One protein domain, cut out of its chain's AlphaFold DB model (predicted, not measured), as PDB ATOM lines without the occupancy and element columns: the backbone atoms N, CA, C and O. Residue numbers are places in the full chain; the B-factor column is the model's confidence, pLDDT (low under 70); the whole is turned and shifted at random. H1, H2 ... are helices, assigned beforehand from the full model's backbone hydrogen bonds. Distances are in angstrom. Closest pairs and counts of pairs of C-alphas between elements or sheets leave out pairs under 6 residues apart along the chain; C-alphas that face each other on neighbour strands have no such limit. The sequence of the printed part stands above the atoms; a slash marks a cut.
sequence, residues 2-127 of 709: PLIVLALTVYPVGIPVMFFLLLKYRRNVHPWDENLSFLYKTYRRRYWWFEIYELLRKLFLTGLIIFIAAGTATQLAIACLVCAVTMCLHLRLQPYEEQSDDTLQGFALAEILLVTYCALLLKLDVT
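This is residues 2 to 127 of the 709 residues of the protein "TRP domain-containing protein" of Nannochloropsis salina CCMP1776 (UniProt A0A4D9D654). Four long helices, H1, H3, H4 and H5, zigzag in a flat layer, with residues 2 to 7 sticking out. The printed part has 126 residues, with five named helices, H1 to H5, and no named strand: all helix. It is loose, with a radius of gyration of the C-alphas of 17.3 A, spanning 58 by 44 by 16 A.

H1, residues 2 to 26, touches H3, residues 50 to 67, closest at C-alphas 16 and 52, 5.7 A. H2, residues 34 to 40, is near H1. H4, residues 73 to 93, forms hairpins with H3 and with H5, residues 99 to 123, closest at C-alphas 79 and 61, 6.6 A, and 83 and 113, 5.4 A. Every O i to N i+4 pair is within hydrogen-bond range in H4 and H5; in H2 0 of 3 are, but 3 of 4 O i to N i+3 pairs.

H1 begins at C-alpha 2 (-26.191, -24.136, 47.942); H5, 36.0 A long, ends at C-alpha 123 (-33.666, -45.857, 22.924).

The printed part has no cut; residues 28 to 37 and 126 to 127 have pLDDT under 70.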
ATOM      1  N   PRO A   2     -25.628 -25.333  48.593       84.50
ATOM      2  CA  PRO A   2     -26.191 -24.136  47.942       84.50
ATOM      3  C   PRO A   2     -25.151 -23.317  47.156       84.50
ATOM      4  O   PRO A   2     -25.432 -22.877  46.047       84.50
ATOM      5  N   LEU A   3     -23.915 -23.207  47.660       86.38
ATOM      6  CA  LEU A   3     -22.810 -22.542  46.948       86.38
ATOM      7  C   LEU A   3     -22.420 -23.237  45.633       86.38
ATOM      8  O   LEU A   3     -22.021 -22.567  44.689       86.38
ATOM      9  N   ILE A   4     -22.553 -24.565  45.554       83.25
ATOM     10  CA  ILE A   4     -22.207 -25.337  44.351       83.25
ATOM     11  C   ILE A   4     -23.276 -25.124  43.282       83.25
ATOM     12  O   ILE A   4     -22.940 -24.844  42.139       83.25
ATOM     13  N   VAL A   5     -24.558 -25.182  43.656       81.81
ATOM     14  CA  VAL A   5     -25.673 -24.883  42.742       81.81
ATOM     15  C   VAL A   5     -25.597 -23.436  42.253       81.81
ATOM     16  O   VAL A   5     -25.792 -23.173  41.068       81.81
ATOM     17  N   LEU A   6     -25.237 -22.499  43.135       84.06
ATOM     18  CA  LEU A   6     -25.010 -21.105  42.764       84.06
ATOM     19  C   LEU A   6     -23.841 -20.969  41.775       84.06
ATOM     20  O   LEU A   6     -24.000 -20.356  40.728       84.06
ATOM     21  N   ALA A   7     -22.688 -21.581  42.043       78.62
ATOM     22  CA  ALA A   7     -21.544 -21.530  41.130       78.62
ATOM     23  C   ALA A   7     -21.849 -22.190  39.770       78.62
ATOM     24  O   ALA A   7     -21.506 -21.639  38.723       78.62
ATOM     25  N   LEU A   8     -22.553 -23.329  39.779       78.62
ATOM     26  CA  LEU A   8     -22.969 -24.067  38.584       78.62
ATOM     27  C   LEU A   8     -24.039 -23.352  37.762       78.62
ATOM     28  O   LEU A   8     -24.181 -23.668  36.591       78.62
ATOM     29  N   THR A   9     -24.793 -22.416  38.334       78.69
ATOM     30  CA  THR A   9     -25.779 -21.615  37.588       78.69
ATOM     31  C   THR A   9     -25.177 -20.291  37.131       78.69
ATOM     32  O   THR A   9     -25.346 -19.898  35.977       78.69
ATOM     33  N   VAL A  10     -24.393 -19.637  37.989       84.69
ATOM     34  CA  VAL A  10     -23.742 -18.355  37.693       84.69
ATOM     35  C   VAL A  10     -22.698 -18.489  36.590       84.69
ATOM     36  O   VAL A  10     -22.632 -17.618  35.732       84.69
ATOM     37  N   TYR A  11     -21.900 -19.556  36.557       81.50
ATOM     38  CA  TYR A  11     -20.857 -19.701  35.539       81.50
ATOM     39  C   TYR A  11     -21.421 -19.864  34.109       81.50
ATOM     40  O   TYR A  11     -21.105 -19.040  33.246       81.50
ATOM     41  N   PRO A  12     -22.300 -20.845  33.820       82.19
ATOM     42  CA  PRO A  12     -22.805 -21.042  32.468       82.19
ATOM     43  C   PRO A  12     -23.817 -19.990  32.012       82.19
ATOM     44  O   PRO A  12     -23.947 -19.797  30.810       82.19
ATOM     45  N   VAL A  13     -24.530 -19.311  32.919       81.94
ATOM     46  CA  VAL A  13     -25.484 -18.246  32.553       81.94
ATOM     47  C   VAL A  13     -24.814 -16.873  32.567       81.94
ATOM     48  O   VAL A  13     -25.015 -16.064  31.662       81.94
ATOM     49  N   GLY A  14     -23.974 -16.611  33.564       83.38
ATOM     50  CA  GLY A  14     -23.295 -15.334  33.744       83.38
ATOM     51  C   GLY A  14     -22.310 -15.023  32.624       83.38
ATOM     52  O   GLY A  14     -22.258 -13.877  32.190       83.38
ATOM     53  N   ILE A  15     -21.587 -16.018  32.093       86.12
ATOM     54  CA  ILE A  15     -20.640 -15.799  30.987       86.12
ATOM     55  C   ILE A  15     -21.358 -15.343  29.699       86.12
ATOM     56  O   ILE A  15     -21.007 -14.274  29.191       86.12
ATOM     57  N   PRO A  16     -22.387 -16.049  29.180       84.81
ATOM     58  CA  PRO A  16     -23.163 -15.579  28.033       84.81
ATOM     59  C   PRO A  16     -23.806 -14.208  28.251       84.81
ATOM     60  O   PRO A  16     -23.776 -13.374  27.348       84.81
ATOM     61  N   VAL A  17     -24.357 -13.944  29.443       85.62
ATOM     62  CA  VAL A  17     -24.972 -12.646  29.768       85.62
ATOM     63  C   VAL A  17     -23.924 -11.534  29.789       85.62
ATOM     64  O   VAL A  17     -24.136 -10.481  29.189       85.62
ATOM     65  N   MET A  18     -22.769 -11.763  30.413       85.12
ATOM     66  CA  MET A  18     -21.656 -10.814  30.433       85.12
ATOM     67  C   MET A  18     -21.175 -10.503  29.013       85.12
ATOM     68  O   MET A  18     -21.039  -9.335  28.651       85.12
ATOM     69  N   PHE A  19     -20.975 -11.525  28.180       84.56
ATOM     70  CA  PHE A  19     -20.602 -11.351  26.777       84.56
ATOM     71  C   PHE A  19     -21.674 -10.607  25.974       84.56
ATOM     72  O   PHE A  19     -21.336  -9.710  25.200       84.56
ATOM     73  N   PHE A  20     -22.959 -10.891  26.205       87.12
ATOM     74  CA  PHE A  20     -24.064 -10.158  25.589       87.12
ATOM     75  C   PHE A  20     -24.047  -8.674  25.946       87.12
ATOM     76  O   PHE A  20     -24.164  -7.826  25.060       87.12
ATOM     77  N   LEU A  21     -23.876  -8.343  27.229       86.75
ATOM     78  CA  LEU A  21     -23.847  -6.961  27.702       86.75
ATOM     79  C   LEU A  21     -22.625  -6.206  27.170       86.75
ATOM     80  O   LEU A  21     -22.779  -5.088  26.676       86.75
ATOM     81  N   LEU A  22     -21.440  -6.825  27.196       83.12
ATOM     82  CA  LEU A  22     -20.211  -6.235  26.659       83.12
ATOM     83  C   LEU A  22     -20.330  -5.949  25.158       83.12
ATOM     84  O   LEU A  22     -20.016  -4.841  24.716       83.12
ATOM     85  N   LEU A  23     -20.837  -6.912  24.381       80.25
ATOM     86  CA  LEU A  23     -21.031  -6.745  22.942       80.25
ATOM     87  C   LEU A  23     -22.121  -5.718  22.629       80.25
ATOM     88  O   LEU A  23     -21.937  -4.897  21.733       80.25
ATOM     89  N   LYS A  24     -23.229  -5.705  23.378       82.06
ATOM     90  CA  LYS A  24     -24.305  -4.720  23.201       82.06
ATOM     91  C   LYS A  24     -23.823  -3.302  23.506       82.06
ATOM     92  O   LYS A  24     -24.132  -2.390  22.742       82.06
ATOM     93  N   TYR A  25     -23.060  -3.124  24.584       82.38
ATOM     94  CA  TYR A  25     -22.539  -1.823  25.001       82.38
ATOM     95  C   TYR A  25     -21.483  -1.285  24.027       82.38
ATOM     96  O   TYR A  25     -21.512  -0.110  23.670       82.38
ATOM     97  N   ARG A  26     -20.578  -2.144  23.535       74.31
ATOM     98  CA  ARG A  26     -19.498  -1.736  22.620       74.31
ATOM     99  C   ARG A  26     -19.821  -1.863  21.130       74.31
ATOM    100  O   ARG A  26     -18.973  -1.535  20.308       74.31
ATOM    101  N   ARG A  27     -21.047  -2.242  20.747       71.00
ATOM    102  CA  ARG A  27     -21.459  -2.398  19.334       71.00
ATOM    103  C   ARG A  27     -21.275  -1.133  18.483       71.00
ATOM    104  O   ARG A  27     -21.080  -1.245  17.273       71.00
ATOM    105  N   ASN A  28     -21.369   0.044  19.101       68.06
ATOM    106  CA  ASN A  28     -21.359   1.336  18.410       68.06
ATOM    107  C   ASN A  28     -20.005   2.069  18.480       68.06
ATOM    108  O   ASN A  28     -19.885   3.154  17.918       68.06
ATOM    109  N   VAL A  29     -18.991   1.504  19.148       65.31
ATOM    110  CA  VAL A  29     -17.679   2.145  19.326       65.31
ATOM    111  C   VAL A  29     -16.695   1.604  18.280       65.31
ATOM    112  O   VAL A  29     -16.416   0.410  18.235       65.31
ATOM    113  N   HIS A  30     -16.184   2.486  17.418       54.16
ATOM    114  CA  HIS A  30     -15.075   2.225  16.489       54.16
ATOM    115  C   HIS A  30     -13.772   2.818  17.067       54.16
ATOM    116  O   HIS A  30     -13.848   3.906  17.636       54.16
ATOM    117  N   PRO A  31     -12.575   2.228  16.858       56.31
ATOM    118  CA  PRO A  31     -12.260   0.907  16.311       56.31
ATOM    119  C   PRO A  31     -12.429  -0.197  17.362       56.31
ATOM    120  O   PRO A  31     -12.397   0.046  18.562       56.31
ATOM    121  N   TRP A  32     -12.636  -1.421  16.895       62.00
ATOM    122  CA  TRP A  32     -12.916  -2.542  17.774       62.00
ATOM    123  C   TRP A  32     -11.672  -2.957  18.568       62.00
ATOM    124  O   TRP A  32     -10.622  -3.191  17.972       62.00
ATOM    125  N   ASP A  33     -11.808  -3.075  19.889       61.62
ATOM    126  CA  ASP A  33     -10.733  -3.513  20.782       61.62
ATOM    127  C   ASP A  33     -10.208  -4.900  20.359       61.62
ATOM    128  O   ASP A  33     -10.972  -5.869  20.307       61.62
ATOM    129  N   GLU A  34      -8.897  -5.025  20.109       65.56
ATOM    130  CA  GLU A  34      -8.244  -6.306  19.765       65.56
ATOM    131  C   GLU A  34      -8.566  -7.409  20.788       65.56
ATOM    132  O   GLU A  34      -8.706  -8.580  20.433       65.56
ATOM    133  N   ASN A  35      -8.785  -7.011  22.043       67.94
ATOM    134  CA  ASN A  35      -9.067  -7.896  23.168       67.94
ATOM    135  C   ASN A  35     -10.408  -8.641  23.060       67.94
ATOM    136  O   ASN A  35     -10.511  -9.751  23.571       67.94
ATOM    137  N   LEU A  36     -11.433  -8.070  22.410       69.62
ATOM    138  CA  LEU A  36     -12.725  -8.750  22.200       69.62
ATOM    139  C   LEU A  36     -12.838  -9.369  20.803       69.62
ATOM    140  O   LEU A  36     -13.825 -10.042  20.505       69.62
ATOM    141  N   SER A  37     -11.830  -9.168  19.951       68.56
ATOM    142  CA  SER A  37     -11.852  -9.591  18.552       68.56
ATOM    143  C   SER A  37     -12.092 -11.092  18.396       68.56
ATOM    144  O   SER A  37     -12.803 -11.501  17.484       68.56
ATOM    145  N   PHE A  38     -11.603 -11.912  19.327       72.19
ATOM    146  CA  PHE A  38     -11.827 -13.359  19.306       72.19
ATOM    147  C   PHE A  38     -13.314 -13.760  19.305       72.19
ATOM    148  O   PHE A  38     -13.646 -14.820  18.790       72.19
ATOM    149  N   LEU A  39     -14.198 -12.921  19.861       71.38
ATOM    150  CA  LEU A  39     -15.596 -13.265  20.120       71.38
ATOM    151  C   LEU A  39     -16.524 -12.962  18.932       71.38
ATOM    152  O   LEU A  39     -17.564 -13.590  18.781       71.38
ATOM    153  N   TYR A  40     -16.174 -11.984  18.090       72.38
ATOM    154  CA  TYR A  40     -17.042 -11.529  16.993       72.38
ATOM    155  C   TYR A  40     -16.360 -11.498  15.620       72.38
ATOM    156  O   TYR A  40     -17.060 -11.400  14.617       72.38
ATOM    157  N   LYS A  41     -15.023 -11.578  15.534       79.12
ATOM    158  CA  LYS A  41     -14.285 -11.455  14.257       79.12
ATOM    159  C   LYS A  41     -14.617 -12.563  13.260       79.12
ATOM    160  O   LYS A  41     -14.526 -12.340  12.060       79.12
ATOM    161  N   THR A  42     -14.988 -13.737  13.758       83.88
ATOM    162  CA  THR A  42     -15.330 -14.911  12.944       83.88
ATOM    163  C   THR A  42     -16.705 -14.776  12.275       83.88
ATOM    164  O   THR A  42     -16.987 -15.445  11.279       83.88
ATOM    165  N   TYR A  43     -17.561 -13.888  12.788       87.31
ATOM    166  CA  TYR A  43     -18.938 -13.708  12.336       87.31
ATOM    167  C   TYR A  43     -19.112 -12.438  11.510       87.31
ATOM    168  O   TYR A  43     -18.467 -11.414  11.750       87.31
ATOM    169  N   ARG A  44     -20.079 -12.459  10.589       85.88
ATOM    170  CA  ARG A  44     -20.484 -11.252   9.864       85.88
ATOM    171  C   ARG A  44     -21.026 -10.230  10.846       85.88
ATOM    172  O   ARG A  44     -21.793 -10.548  11.754       85.88
ATOM    173  N   ARG A  45     -20.750  -8.954  10.583       80.56
ATOM    174  CA  ARG A  45     -21.122  -7.823  11.456       80.56
ATOM    175  C   ARG A  45     -22.614  -7.770  11.837       80.56
ATOM    176  O   ARG A  45     -22.965  -7.280  12.910       80.56
ATOM    177  N   ARG A  46     -23.510  -8.276  10.978       83.44
ATOM    178  CA  ARG A  46     -24.962  -8.355  11.247       83.44
ATOM    179  C   ARG A  46     -25.318  -9.380  12.339       83.44
ATOM    180  O   ARG A  46     -26.339  -9.208  13.002       83.44
ATOM    181  N   TYR A  47     -24.474 -10.385  12.556       86.81
ATOM    182  CA  TYR A  47     -24.696 -11.535  13.437       86.81
ATOM    183  C   TYR A  47     -23.754 -11.554  14.651       86.81
ATOM    184  O   TYR A  47     -23.357 -12.608  15.127       86.81
ATOM    185  N   TRP A  48     -23.431 -10.381  15.201       82.81
ATOM    186  CA  TRP A  48     -22.580 -10.230  16.394       82.81
ATOM    187  C   TRP A  48     -23.065 -11.011  17.634       82.81
ATOM    188  O   TRP A  48     -22.275 -11.302  18.523       82.81
ATOM    189  N   TRP A  49     -24.358 -11.336  17.713       84.69
ATOM    190  CA  TRP A  49     -24.968 -12.086  18.817       84.69
ATOM    191  C   TRP A  49     -24.868 -13.611  18.649       84.69
ATOM    192  O   TRP A  49     -25.269 -14.348  19.548       84.69
ATOM    193  N   PHE A  50     -24.364 -14.098  17.511       88.56
ATOM    194  CA  PHE A  50     -24.411 -15.520  17.170       88.56
ATOM    195  C   PHE A  50     -23.527 -16.389  18.075       88.56
ATOM    196  O   PHE A  50     -23.935 -17.488  18.434       88.56
ATOM    197  N   GLU A  51     -22.382 -15.873  18.535       87.75
ATOM    198  CA  GLU A  51     -21.532 -16.568  19.518       87.75
ATOM    199  C   GLU A  51     -22.321 -16.916  20.793       87.75
ATOM    200  O   GLU A  51     -22.226 -18.010  21.338       87.75
ATOM    201  N   ILE A  52     -23.181 -16.002  21.242       88.38
ATOM    202  CA  ILE A  52     -23.984 -16.174  22.459       88.38
ATOM    203  C   ILE A  52     -25.070 -17.221  22.231       88.38
ATOM    204  O   ILE A  52     -25.311 -18.060  23.095       88.38
ATOM    205  N   TYR A  53     -25.700 -17.200  21.056       90.50
ATOM    206  CA  TYR A  53     -26.639 -18.239  20.646       90.50
ATOM    207  C   TYR A  53     -25.978 -19.628  20.646       90.50
ATOM    208  O   TYR A  53     -26.530 -20.572  21.211       90.50
ATOM    209  N   GLU A  54     -24.773 -19.743  20.088       89.19
ATOM    210  CA  GLU A  54     -24.031 -21.002  20.027       89.19
ATOM    211  C   GLU A  54     -23.626 -21.501  21.426       89.19
ATOM    212  O   GLU A  54     -23.724 -22.697  21.714       89.19
ATOM    213  N   LEU A  55     -23.246 -20.594  22.333       88.06
ATOM    214  CA  LEU A  55     -22.976 -20.913  23.739       88.06
ATOM    215  C   LEU A  55     -24.232 -21.393  24.480       88.06
ATOM    216  O   LEU A  55     -24.178 -22.411  25.169       88.06
ATOM    217  N   LEU A  56     -25.366 -20.705  24.316       88.81
ATOM    218  CA  LEU A  56     -26.637 -21.095  24.938       88.81
ATOM    219  C   LEU A  56     -27.121 -22.454  24.434       88.81
ATOM    220  O   LEU A  56     -27.582 -23.276  25.222       88.81
ATOM    221  N   ARG A  57     -26.973 -22.724  23.136       90.50
ATOM    222  CA  ARG A  57     -27.297 -24.026  22.550       90.50
ATOM    223  C   ARG A  57     -26.433 -25.141  23.134       90.50
ATOM    224  O   ARG A  57     -26.966 -26.186  23.506       90.50
ATOM    225  N   LYS A  58     -25.113 -24.933  23.212       88.44
ATOM    226  CA  LYS A  58     -24.182 -25.899  23.816       88.44
ATOM    227  C   LYS A  58     -24.568 -26.169  25.265       88.44
ATOM    228  O   LYS A  58     -24.710 -27.326  25.636       88.44
ATOM    229  N   LEU A  59     -24.833 -25.114  26.034       87.25
ATOM    230  CA  LEU A  59     -25.299 -25.224  27.414       87.25
ATOM    231  C   LEU A  59     -26.618 -25.998  27.524       87.25
ATOM    232  O   LEU A  59     -26.779 -26.818  28.426       87.25
ATOM    233  N   PHE A  60     -27.558 -25.762  26.608       88.62
ATOM    234  CA  PHE A  60     -28.826 -26.479  26.596       88.62
ATOM    235  C   PHE A  60     -28.622 -27.983  26.385       88.62
ATOM    236  O   PHE A  60     -29.113 -28.783  27.179       88.62
ATOM    237  N   LEU A  61     -27.856 -28.357  25.357       87.00
ATOM    238  CA  LEU A  61     -27.646 -29.752  24.968       87.00
ATOM    239  C   LEU A  61     -26.731 -30.538  25.916       87.00
ATOM    240  O   LEU A  61     -26.868 -31.753  25.985       87.00
ATOM    241  N   THR A  62     -25.812 -29.891  26.639       87.69
ATOM    242  CA  THR A  62     -24.897 -30.596  27.559       87.69
ATOM    243  C   THR A  62     -25.281 -30.460  29.028       87.69
ATOM    244  O   THR A  62     -25.011 -31.368  29.808       87.69
ATOM    245  N   GLY A  63     -25.902 -29.343  29.418       84.25
ATOM    246  CA  GLY A  63     -26.158 -29.001  30.817       84.25
ATOM    247  C   GLY A  63     -27.629 -29.028  31.217       84.25
ATOM    248  O   GLY A  63     -27.957 -29.592  32.252       84.25
ATOM    249  N   LEU A  64     -28.533 -28.428  30.432       85.31
ATOM    250  CA  LEU A  64     -29.953 -28.342  30.820       85.31
ATOM    251  C   LEU A  64     -30.736 -29.616  30.510       85.31
ATOM    252  O   LEU A  64     -31.659 -29.966  31.245       85.31
ATOM    253  N   ILE A  65     -30.374 -30.319  29.438       87.25
ATOM    254  CA  ILE A  65     -31.162 -31.453  28.957       87.25
ATOM    255  C   ILE A  65     -31.247 -32.609  29.956       87.25
ATOM    256  O   ILE A  65     -32.215 -33.359  29.930       87.25
ATOM    257  N   ILE A  66     -30.271 -32.741  30.859       86.00
ATOM    258  CA  ILE A  66     -30.256 -33.777  31.904       86.00
ATOM    259  C   ILE A  66     -31.405 -33.622  32.908       86.00
ATOM    260  O   ILE A  66     -31.794 -34.598  33.537       86.00
ATOM    261  N   PHE A  67     -31.955 -32.412  33.057       84.38
ATOM    262  CA  PHE A  67     -33.074 -32.141  33.961       84.38
ATOM    263  C   PHE A  67     -34.435 -32.424  33.315       84.38
ATOM    264  O   PHE A  67     -35.446 -32.489  34.013       84.38
ATOM    265  N   ILE A  68     -34.483 -32.592  31.990       82.75
ATOM    266  CA  ILE A  68     -35.720 -32.809  31.243       82.75
ATOM    267  C   ILE A  68     -35.881 -34.307  30.988       82.75
ATOM    268  O   ILE A  68     -35.140 -34.881  30.198       82.75
ATOM    269  N   ALA A  69     -36.876 -34.924  31.634       80.75
ATOM    270  CA  ALA A  69     -37.278 -36.316  31.402       80.75
ATOM    271  C   ALA A  69     -36.089 -37.305  31.360       80.75
ATOM    272  O   ALA A  69     -35.965 -38.113  30.435       80.75
ATOM    273  N   ALA A  70     -35.209 -37.199  32.362       84.81
ATOM    274  CA  ALA A  70     -33.924 -37.885  32.433       84.81
ATOM    275  C   ALA A  70     -34.015 -39.383  32.094       84.81
ATOM    276  O   ALA A  70     -34.821 -40.122  32.657       84.81
ATOM    277  N   GLY A  71     -33.173 -39.833  31.166       81.56
ATOM    278  CA  GLY A  71     -33.053 -41.238  30.776       81.56
ATOM    279  C   GLY A  71     -34.198 -41.769  29.908       81.56
ATOM    280  O   GLY A  71     -34.172 -42.951  29.556       81.56
ATOM    281  N   THR A  72     -35.175 -40.939  29.532       88.44
ATOM    282  CA  THR A  72     -36.298 -41.336  28.666       88.44
ATOM    283  C   THR A  72     -36.021 -41.047  27.187       88.44
ATOM    284  O   THR A  72     -35.202 -40.197  26.840       88.44
ATOM    285  N   ALA A  73     -36.762 -41.701  26.286       89.38
ATOM    286  CA  ALA A  73     -36.725 -41.377  24.857       89.38
ATOM    287  C   ALA A  73     -37.204 -39.942  24.559       89.38
ATOM    288  O   ALA A  73     -36.756 -39.325  23.595       89.38
ATOM    289  N   THR A  74     -38.068 -39.367  25.406       88.50
ATOM    290  CA  THR A  74     -38.547 -37.985  25.226       88.50
ATOM    291  C   THR A  74     -37.426 -36.955  25.378       88.50
ATOM    292  O   THR A  74     -37.398 -35.979  24.630       88.50
ATOM    293  N   GLN A  75     -36.445 -37.209  26.252       91.00
ATOM    294  CA  GLN A  75     -35.246 -36.378  26.378       91.00
ATOM    295  C   GLN A  75     -34.460 -36.330  25.058       91.00
ATOM    296  O   GLN A  75     -34.083 -35.254  24.594       91.00
ATOM    297  N   LEU A  76     -34.263 -37.487  24.418       91.62
ATOM    298  CA  LEU A  76     -33.581 -37.596  23.123       91.62
ATOM    299  C   LEU A  76     -34.402 -36.979  21.983       91.62
ATOM    300  O   LEU A  76     -33.833 -36.346  21.097       91.62
ATOM    301  N   ALA A  77     -35.731 -37.091  22.020       91.81
ATOM    302  CA  ALA A  77     -36.606 -36.447  21.042       91.81
ATOM    303  C   ALA A  77     -36.503 -34.912  21.114       91.81
ATOM    304  O   ALA A  77     -36.383 -34.250  20.082       91.81
ATOM    305  N   ILE A  78     -36.468 -34.344  22.326       91.44
ATOM    306  CA  ILE A  78     -36.253 -32.904  22.541       91.44
ATOM    307  C   ILE A  78     -34.853 -32.492  22.070       91.44
ATOM    308  O   ILE A  78     -34.721 -31.481  21.378       91.44
ATOM    309  N   ALA A  79     -33.818 -33.283  22.379       91.44
ATOM    310  CA  ALA A  79     -32.457 -33.055  21.884       91.44
ATOM    311  C   ALA A  79     -32.431 -32.979  20.351       91.44
ATOM    312  O   ALA A  79     -31.909 -32.026  19.771       91.44
ATOM    313  N   CYS A  80     -33.060 -33.960  19.699       93.00
ATOM    314  CA  CYS A  80     -33.143 -34.065  18.249       93.00
ATOM    315  C   CYS A  80     -33.864 -32.856  17.636       93.00
ATOM    316  O   CYS A  80     -33.389 -32.292  16.649       93.00
ATOM    317  N   LEU A  81     -34.965 -32.405  18.248       92.44
ATOM    318  CA  LEU A  81     -35.696 -31.215  17.812       92.44
ATOM    319  C   LEU A  81     -34.825 -29.953  17.893       92.44
ATOM    320  O   LEU A  81     -34.772 -29.177  16.941       92.44
ATOM    321  N   VAL A  82     -34.101 -29.759  18.998       92.56
ATOM    322  CA  VAL A  82     -33.207 -28.602  19.173       92.56
ATOM    323  C   VAL A  82     -32.056 -28.625  18.167       92.56
ATOM    324  O   VAL A  82     -31.729 -27.584  17.585       92.56
ATOM    325  N   CYS A  83     -31.473 -29.796  17.901       92.62
ATOM    326  CA  CYS A  83     -30.457 -29.969  16.865       92.62
ATOM    327  C   CYS A  83     -31.006 -29.622  15.471       92.62
ATOM    328  O   CYS A  83     -30.367 -28.866  14.739       92.62
ATOM    329  N   ALA A  84     -32.214 -30.082  15.128       89.75
ATOM    330  CA  ALA A  84     -32.849 -29.803  13.839       89.75
ATOM    331  C   ALA A  84     -33.172 -28.310  13.655       89.75
ATOM    332  O   ALA A  84     -32.872 -27.728  12.609       89.75
ATOM    333  N   VAL A  85     -33.727 -27.660  14.685       92.94
ATOM    334  CA  VAL A  85     -34.008 -26.215  14.672       92.94
ATOM    335  C   VAL A  85     -32.719 -25.416  14.515       92.94
ATOM    336  O   VAL A  85     -32.663 -24.495  13.700       92.94
ATOM    337  N   THR A  86     -31.663 -25.790  15.242       90.94
ATOM    338  CA  THR A  86     -30.351 -25.141  15.120       90.94
ATOM    339  C   THR A  86     -29.792 -25.287  13.713       90.94
ATOM    340  O   THR A  86     -29.332 -24.308  13.129       90.94
ATOM    341  N   MET A  87     -29.836 -26.495  13.152       90.19
ATOM    342  CA  MET A  87     -29.342 -26.754  11.807       90.19
ATOM    343  C   MET A  87     -30.091 -25.906  10.774       90.19
ATOM    344  O   MET A  87     -29.461 -25.258   9.941       90.19
ATOM    345  N   CYS A  88     -31.421 -25.835  10.868       91.19
ATOM    346  CA  CYS A  88     -32.232 -24.978  10.006       91.19
ATOM    347  C   CYS A  88     -31.840 -23.499  10.155       91.19
ATOM    348  O   CYS A  88     -31.601 -22.817   9.157       91.19
ATOM    349  N   LEU A  89     -31.704 -23.010  11.390       91.38
ATOM    350  CA  LEU A  89     -31.318 -21.626  11.653       91.38
ATOM    351  C   LEU A  89     -29.930 -21.306  11.078       91.38
ATOM    352  O   LEU A  89     -29.761 -20.275  10.431       91.38
ATOM    353  N   HIS A  90     -28.955 -22.198  11.250       92.00
ATOM    354  CA  HIS A  90     -27.602 -22.032  10.717       92.00
ATOM    355  C   HIS A  90     -27.587 -21.995   9.184       92.00
ATOM    356  O   HIS A  90     -27.019 -21.075   8.595       92.00
ATOM    357  N   LEU A  91     -28.284 -22.933   8.531       90.19
ATOM    358  CA  LEU A  91     -28.396 -22.978   7.068       90.19
ATOM    359  C   LEU A  91     -29.063 -21.723   6.489       90.19
ATOM    360  O   LEU A  91     -28.726 -21.305   5.381       90.19
ATOM    361  N   ARG A  92     -29.991 -21.109   7.233       90.62
ATOM    362  CA  ARG A  92     -30.667 -19.865   6.841       90.62
ATOM    363  C   ARG A  92     -29.817 -18.622   7.078       90.62
ATOM    364  O   ARG A  92     -29.794 -17.738   6.225       90.62
ATOM    365  N   LEU A  93     -29.175 -18.520   8.240       89.81
ATOM    366  CA  LEU A  93     -28.480 -17.300   8.643       89.81
ATOM    367  C   LEU A  93     -27.090 -17.178   8.015       89.81
ATOM    368  O   LEU A  93     -26.709 -16.052   7.689       89.81
ATOM    369  N   GLN A  94     -26.374 -18.298   7.834       91.25
ATOM    370  CA  GLN A  94     -24.970 -18.347   7.389       91.25
ATOM    371  C   GLN A  94     -24.129 -17.238   8.048       91.25
ATOM    372  O   GLN A  94     -23.760 -16.245   7.402       91.25
ATOM    373  N   PRO A  95     -23.961 -17.320   9.379       90.44
ATOM    374  CA  PRO A  95     -23.483 -16.206  10.177       90.44
ATOM    375  C   PRO A  95     -21.975 -15.984  10.072       90.44
ATOM    376  O   PRO A  95     -21.518 -14.904  10.457       90.44
ATOM    377  N   TYR A  96     -21.207 -16.956   9.578       89.00
ATOM    378  CA  TYR A  96     -19.752 -16.864   9.509       89.00
ATOM    379  C   TYR A  96     -19.312 -15.938   8.369       89.00
ATOM    380  O   TYR A  96     -19.968 -15.807   7.328       89.00
ATOM    381  N   GLU A  97     -18.201 -15.231   8.580       88.31
ATOM    382  CA  GLU A  97     -17.618 -14.361   7.552       88.31
ATOM    383  C   GLU A  97     -17.073 -15.200   6.384       88.31
ATOM    384  O   GLU A  97     -17.288 -14.873   5.216       88.31
ATOM    385  N   GLU A  98     -16.418 -16.321   6.696       84.94
ATOM    386  CA  GLU A  98     -15.888 -17.253   5.705       84.94
ATOM    387  C   GLU A  98     -16.882 -18.383   5.412       84.94
ATOM    388  O   GLU A  98     -17.319 -19.114   6.298       84.94
ATOM    389  N   GLN A  99     -17.198 -18.581   4.129       86.31
ATOM    390  CA  GLN A  99     -18.145 -19.617   3.703       86.31
ATOM    391  C   GLN A  99     -17.659 -21.044   4.022       86.31
ATOM    392  O   GLN A  99     -18.477 -21.937   4.222       86.31
ATOM    393  N   SER A 100     -16.341 -21.265   4.082       80.81
ATOM    394  CA  SER A 100     -15.753 -22.537   4.527       80.81
ATOM    395  C   SER A 100     -16.171 -22.887   5.955       80.81
ATOM    396  O   SER A 100     -16.490 -24.044   6.230       80.81
ATOM    397  N   ASP A 101     -16.254 -21.891   6.833       86.12
ATOM    398  CA  ASP A 101     -16.641 -22.090   8.227       86.12
ATOM    399  C   ASP A 101     -18.154 -22.318   8.349       86.12
ATOM    400  O   ASP A 101     -18.577 -23.216   9.075       86.12
ATOM    401  N   ASP A 102     -18.969 -21.612   7.549       90.31
ATOM    402  CA  ASP A 102     -20.409 -21.893   7.431       90.31
ATOM    403  C   ASP A 102     -20.660 -23.353   7.010       90.31
ATOM    404  O   ASP A 102     -21.521 -24.027   7.586       90.31
ATOM    405  N   THR A 103     -19.909 -23.862   6.021       86.38
ATOM    406  CA  THR A 103     -20.044 -25.255   5.566       86.38
ATOM    407  C   THR A 103     -19.591 -26.258   6.618       86.38
ATOM    408  O   THR A 103     -20.279 -27.251   6.840       86.38
ATOM    409  N   LEU A 104     -18.476 -25.987   7.303       84.81
ATOM    410  CA  LEU A 104     -17.945 -26.861   8.344       84.81
ATOM    411  C   LEU A 104     -18.915 -26.970   9.525       84.81
ATOM    412  O   LEU A 104     -19.238 -28.074   9.959       84.81
ATOM    413  N   GLN A 105     -19.440 -25.835   9.989       89.38
ATOM    414  CA  GLN A 105     -20.453 -25.801  11.041       89.38
ATOM    415  C   GLN A 105     -21.743 -26.509  10.597       89.38
ATOM    416  O   GLN A 105     -22.367 -27.208  11.392       89.38
ATOM    417  N   GLY A 106     -22.129 -26.383   9.322       89.31
ATOM    418  CA  GLY A 106     -23.273 -27.105   8.762       89.31
ATOM    419  C   GLY A 106     -23.113 -28.625   8.850       89.31
ATOM    420  O   GLY A 106     -24.039 -29.306   9.287       89.31
ATOM    421  N   PHE A 107     -21.934 -29.150   8.502       86.62
ATOM    422  CA  PHE A 107     -21.627 -30.576   8.646       86.62
ATOM    423  C   PHE A 107     -21.610 -31.027  10.107       86.62
ATOM    424  O   PHE A 107     -22.202 -32.056  10.419       86.62
ATOM    425  N   ALA A 108     -21.014 -30.242  11.008       89.50
ATOM    426  CA  ALA A 108     -21.001 -30.556  12.436       89.50
ATOM    427  C   ALA A 108     -22.423 -30.625  13.024       89.50
ATOM    428  O   ALA A 108     -22.750 -31.530  13.787       89.50
ATOM    429  N   LEU A 109     -23.307 -29.697  12.644       90.75
ATOM    430  CA  LEU A 109     -24.705 -29.715  13.085       90.75
ATOM    431  C   LEU A 109     -25.490 -30.897  12.499       90.75
ATOM    432  O   LEU A 109     -26.312 -31.480  13.207       90.75
ATOM    433  N   ALA A 110     -25.223 -31.270  11.245       89.00
ATOM    434  CA  ALA A 110     -25.822 -32.447  10.617       89.00
ATOM    435  C   ALA A 110     -25.392 -33.749  11.312       89.00
ATOM    436  O   ALA A 110     -26.224 -34.619  11.561       89.00
ATOM    437  N   GLU A 111     -24.112 -33.862  11.668       89.06
ATOM    438  CA  GLU A 111     -23.567 -35.005  12.400       89.06
ATOM    439  C   GLU A 111     -24.188 -35.124  13.793       89.06
ATOM    440  O   GLU A 111     -24.700 -36.184  14.147       89.06
ATOM    441  N   ILE A 112     -24.230 -34.027  14.560       91.25
ATOM    442  CA  ILE A 112     -24.854 -34.017  15.890       91.25
ATOM    443  C   ILE A 112     -26.324 -34.441  15.791       91.25
ATOM    444  O   ILE A 112     -26.790 -35.230  16.616       91.25
ATOM    445  N   LEU A 113     -27.060 -33.954  14.787       92.00
ATOM    446  CA  LEU A 113     -28.445 -34.357  14.554       92.00
ATOM    447  C   LEU A 113     -28.555 -35.859  14.261       92.00
ATOM    448  O   LEU A 113     -29.384 -36.528  14.874       92.00
ATOM    449  N   LEU A 114     -27.715 -36.393  13.372       87.62
ATOM    450  CA  LEU A 114     -27.746 -37.802  12.979       87.62
ATOM    451  C   LEU A 114     -27.391 -38.729  14.144       87.62
ATOM    452  O   LEU A 114     -28.095 -39.709  14.376       87.62
ATOM    453  N   VAL A 115     -26.357 -38.398  14.921       90.25
ATOM    454  CA  VAL A 115     -25.967 -39.160  16.118       90.25
ATOM    455  C   VAL A 115     -27.082 -39.133  17.163       90.25
ATOM    456  O   VAL A 115     -27.449 -40.176  17.703       90.25
ATOM    457  N   THR A 116     -27.676 -37.962  17.409       90.38
ATOM    458  CA  THR A 116     -28.786 -37.820  18.367       90.38
ATOM    459  C   THR A 116     -30.026 -38.593  17.908       90.38
ATOM    460  O   THR A 116     -30.715 -39.205  18.721       90.38
ATOM    461  N   TYR A 117     -30.294 -38.611  16.602       89.19
ATOM    462  CA  TYR A 117     -31.387 -39.378  16.013       89.19
ATOM    463  C   TYR A 117     -31.154 -40.893  16.110       89.19
ATOM    464  O   TYR A 117     -32.060 -41.623  16.506       89.19
ATOM    465  N   CYS A 118     -29.937 -41.372  15.839       87.31
ATOM    466  CA  CYS A 118     -29.585 -42.783  16.034       87.31
ATOM    467  C   CYS A 118     -29.743 -43.192  17.503       87.31
ATOM    468  O   CYS A 118     -30.334 -44.229  17.792       87.31
ATOM    469  N   ALA A 119     -29.298 -42.347  18.439       88.25
ATOM    470  CA  ALA A 119     -29.490 -42.583  19.868       88.25
ATOM    471  C   ALA A 119     -30.978 -42.672  20.249       88.25
ATOM    472  O   ALA A 119     -31.355 -43.522  21.054       88.25
ATOM    473  N   LEU A 120     -31.838 -41.831  19.658       89.31
ATOM    474  CA  LEU A 120     -33.287 -41.900  19.858       89.31
ATOM    475  C   LEU A 120     -33.871 -43.228  19.355       89.31
ATOM    476  O   LEU A 120     -34.665 -43.836  20.068       89.31
ATOM    477  N   LEU A 121     -33.474 -43.683  18.162       86.12
ATOM    478  CA  LEU A 121     -33.946 -44.951  17.596       86.12
ATOM    479  C   LEU A 121     -33.522 -46.155  18.443       86.12
ATOM    480  O   LEU A 121     -34.357 -47.010  18.724       86.12
ATOM    481  N   LEU A 122     -32.272 -46.167  18.913       83.88
ATOM    482  CA  LEU A 122     -31.772 -47.185  19.844       83.88
ATOM    483  C   LEU A 122     -32.545 -47.170  21.168       83.88
ATOM    484  O   LEU A 122     -32.819 -48.214  21.747       83.88
ATOM    485  N   LYS A 123     -32.931 -45.986  21.660       84.75
ATOM    486  CA  LYS A 123     -33.666 -45.857  22.924       84.75
ATOM    487  C   LYS A 123     -35.131 -46.275  22.825       84.75
ATOM    488  O   LYS A 123     -35.713 -46.664  23.834       84.75
ATOM    489  N   LEU A 124     -35.731 -46.128  21.647       84.12
ATOM    490  CA  LEU A 124     -37.118 -46.508  21.386       84.12
ATOM    491  C   LEU A 124     -37.287 -48.005  21.114       84.12
ATOM    492  O   LEU A 124     -38.423 -48.428  20.931       84.12
ATOM    493  N   ASP A 125     -36.188 -48.767  21.087       71.25
ATOM    494  CA  ASP A 125     -36.176 -50.204  20.812       71.25
ATOM    495  C   ASP A 125     -37.049 -50.568  19.599       71.25
ATOM    496  O   ASP A 125     -37.838 -51.508  19.593       71.25
ATOM    497  N   VAL A 126     -36.936 -49.760  18.534       62.75
ATOM    498  CA  VAL A 126     -37.624 -50.009  17.248       62.75
ATOM    499  C   VAL A 126     -37.118 -51.315  16.606       62.75
ATOM    500  O   VAL A 126     -37.699 -51.830  15.655       62.75
ATOM    501  N   THR A 127     -36.029 -51.851  17.149       54.62
ATOM    502  CA  THR A 127     -35.321 -53.072  16.801       54.62
ATOM    503  C   THR A 127     -35.726 -54.209  17.727       54.62
ATOM    504  O   THR A 127     -34.893 -54.687  18.486       54.62
TER     505      THR A 127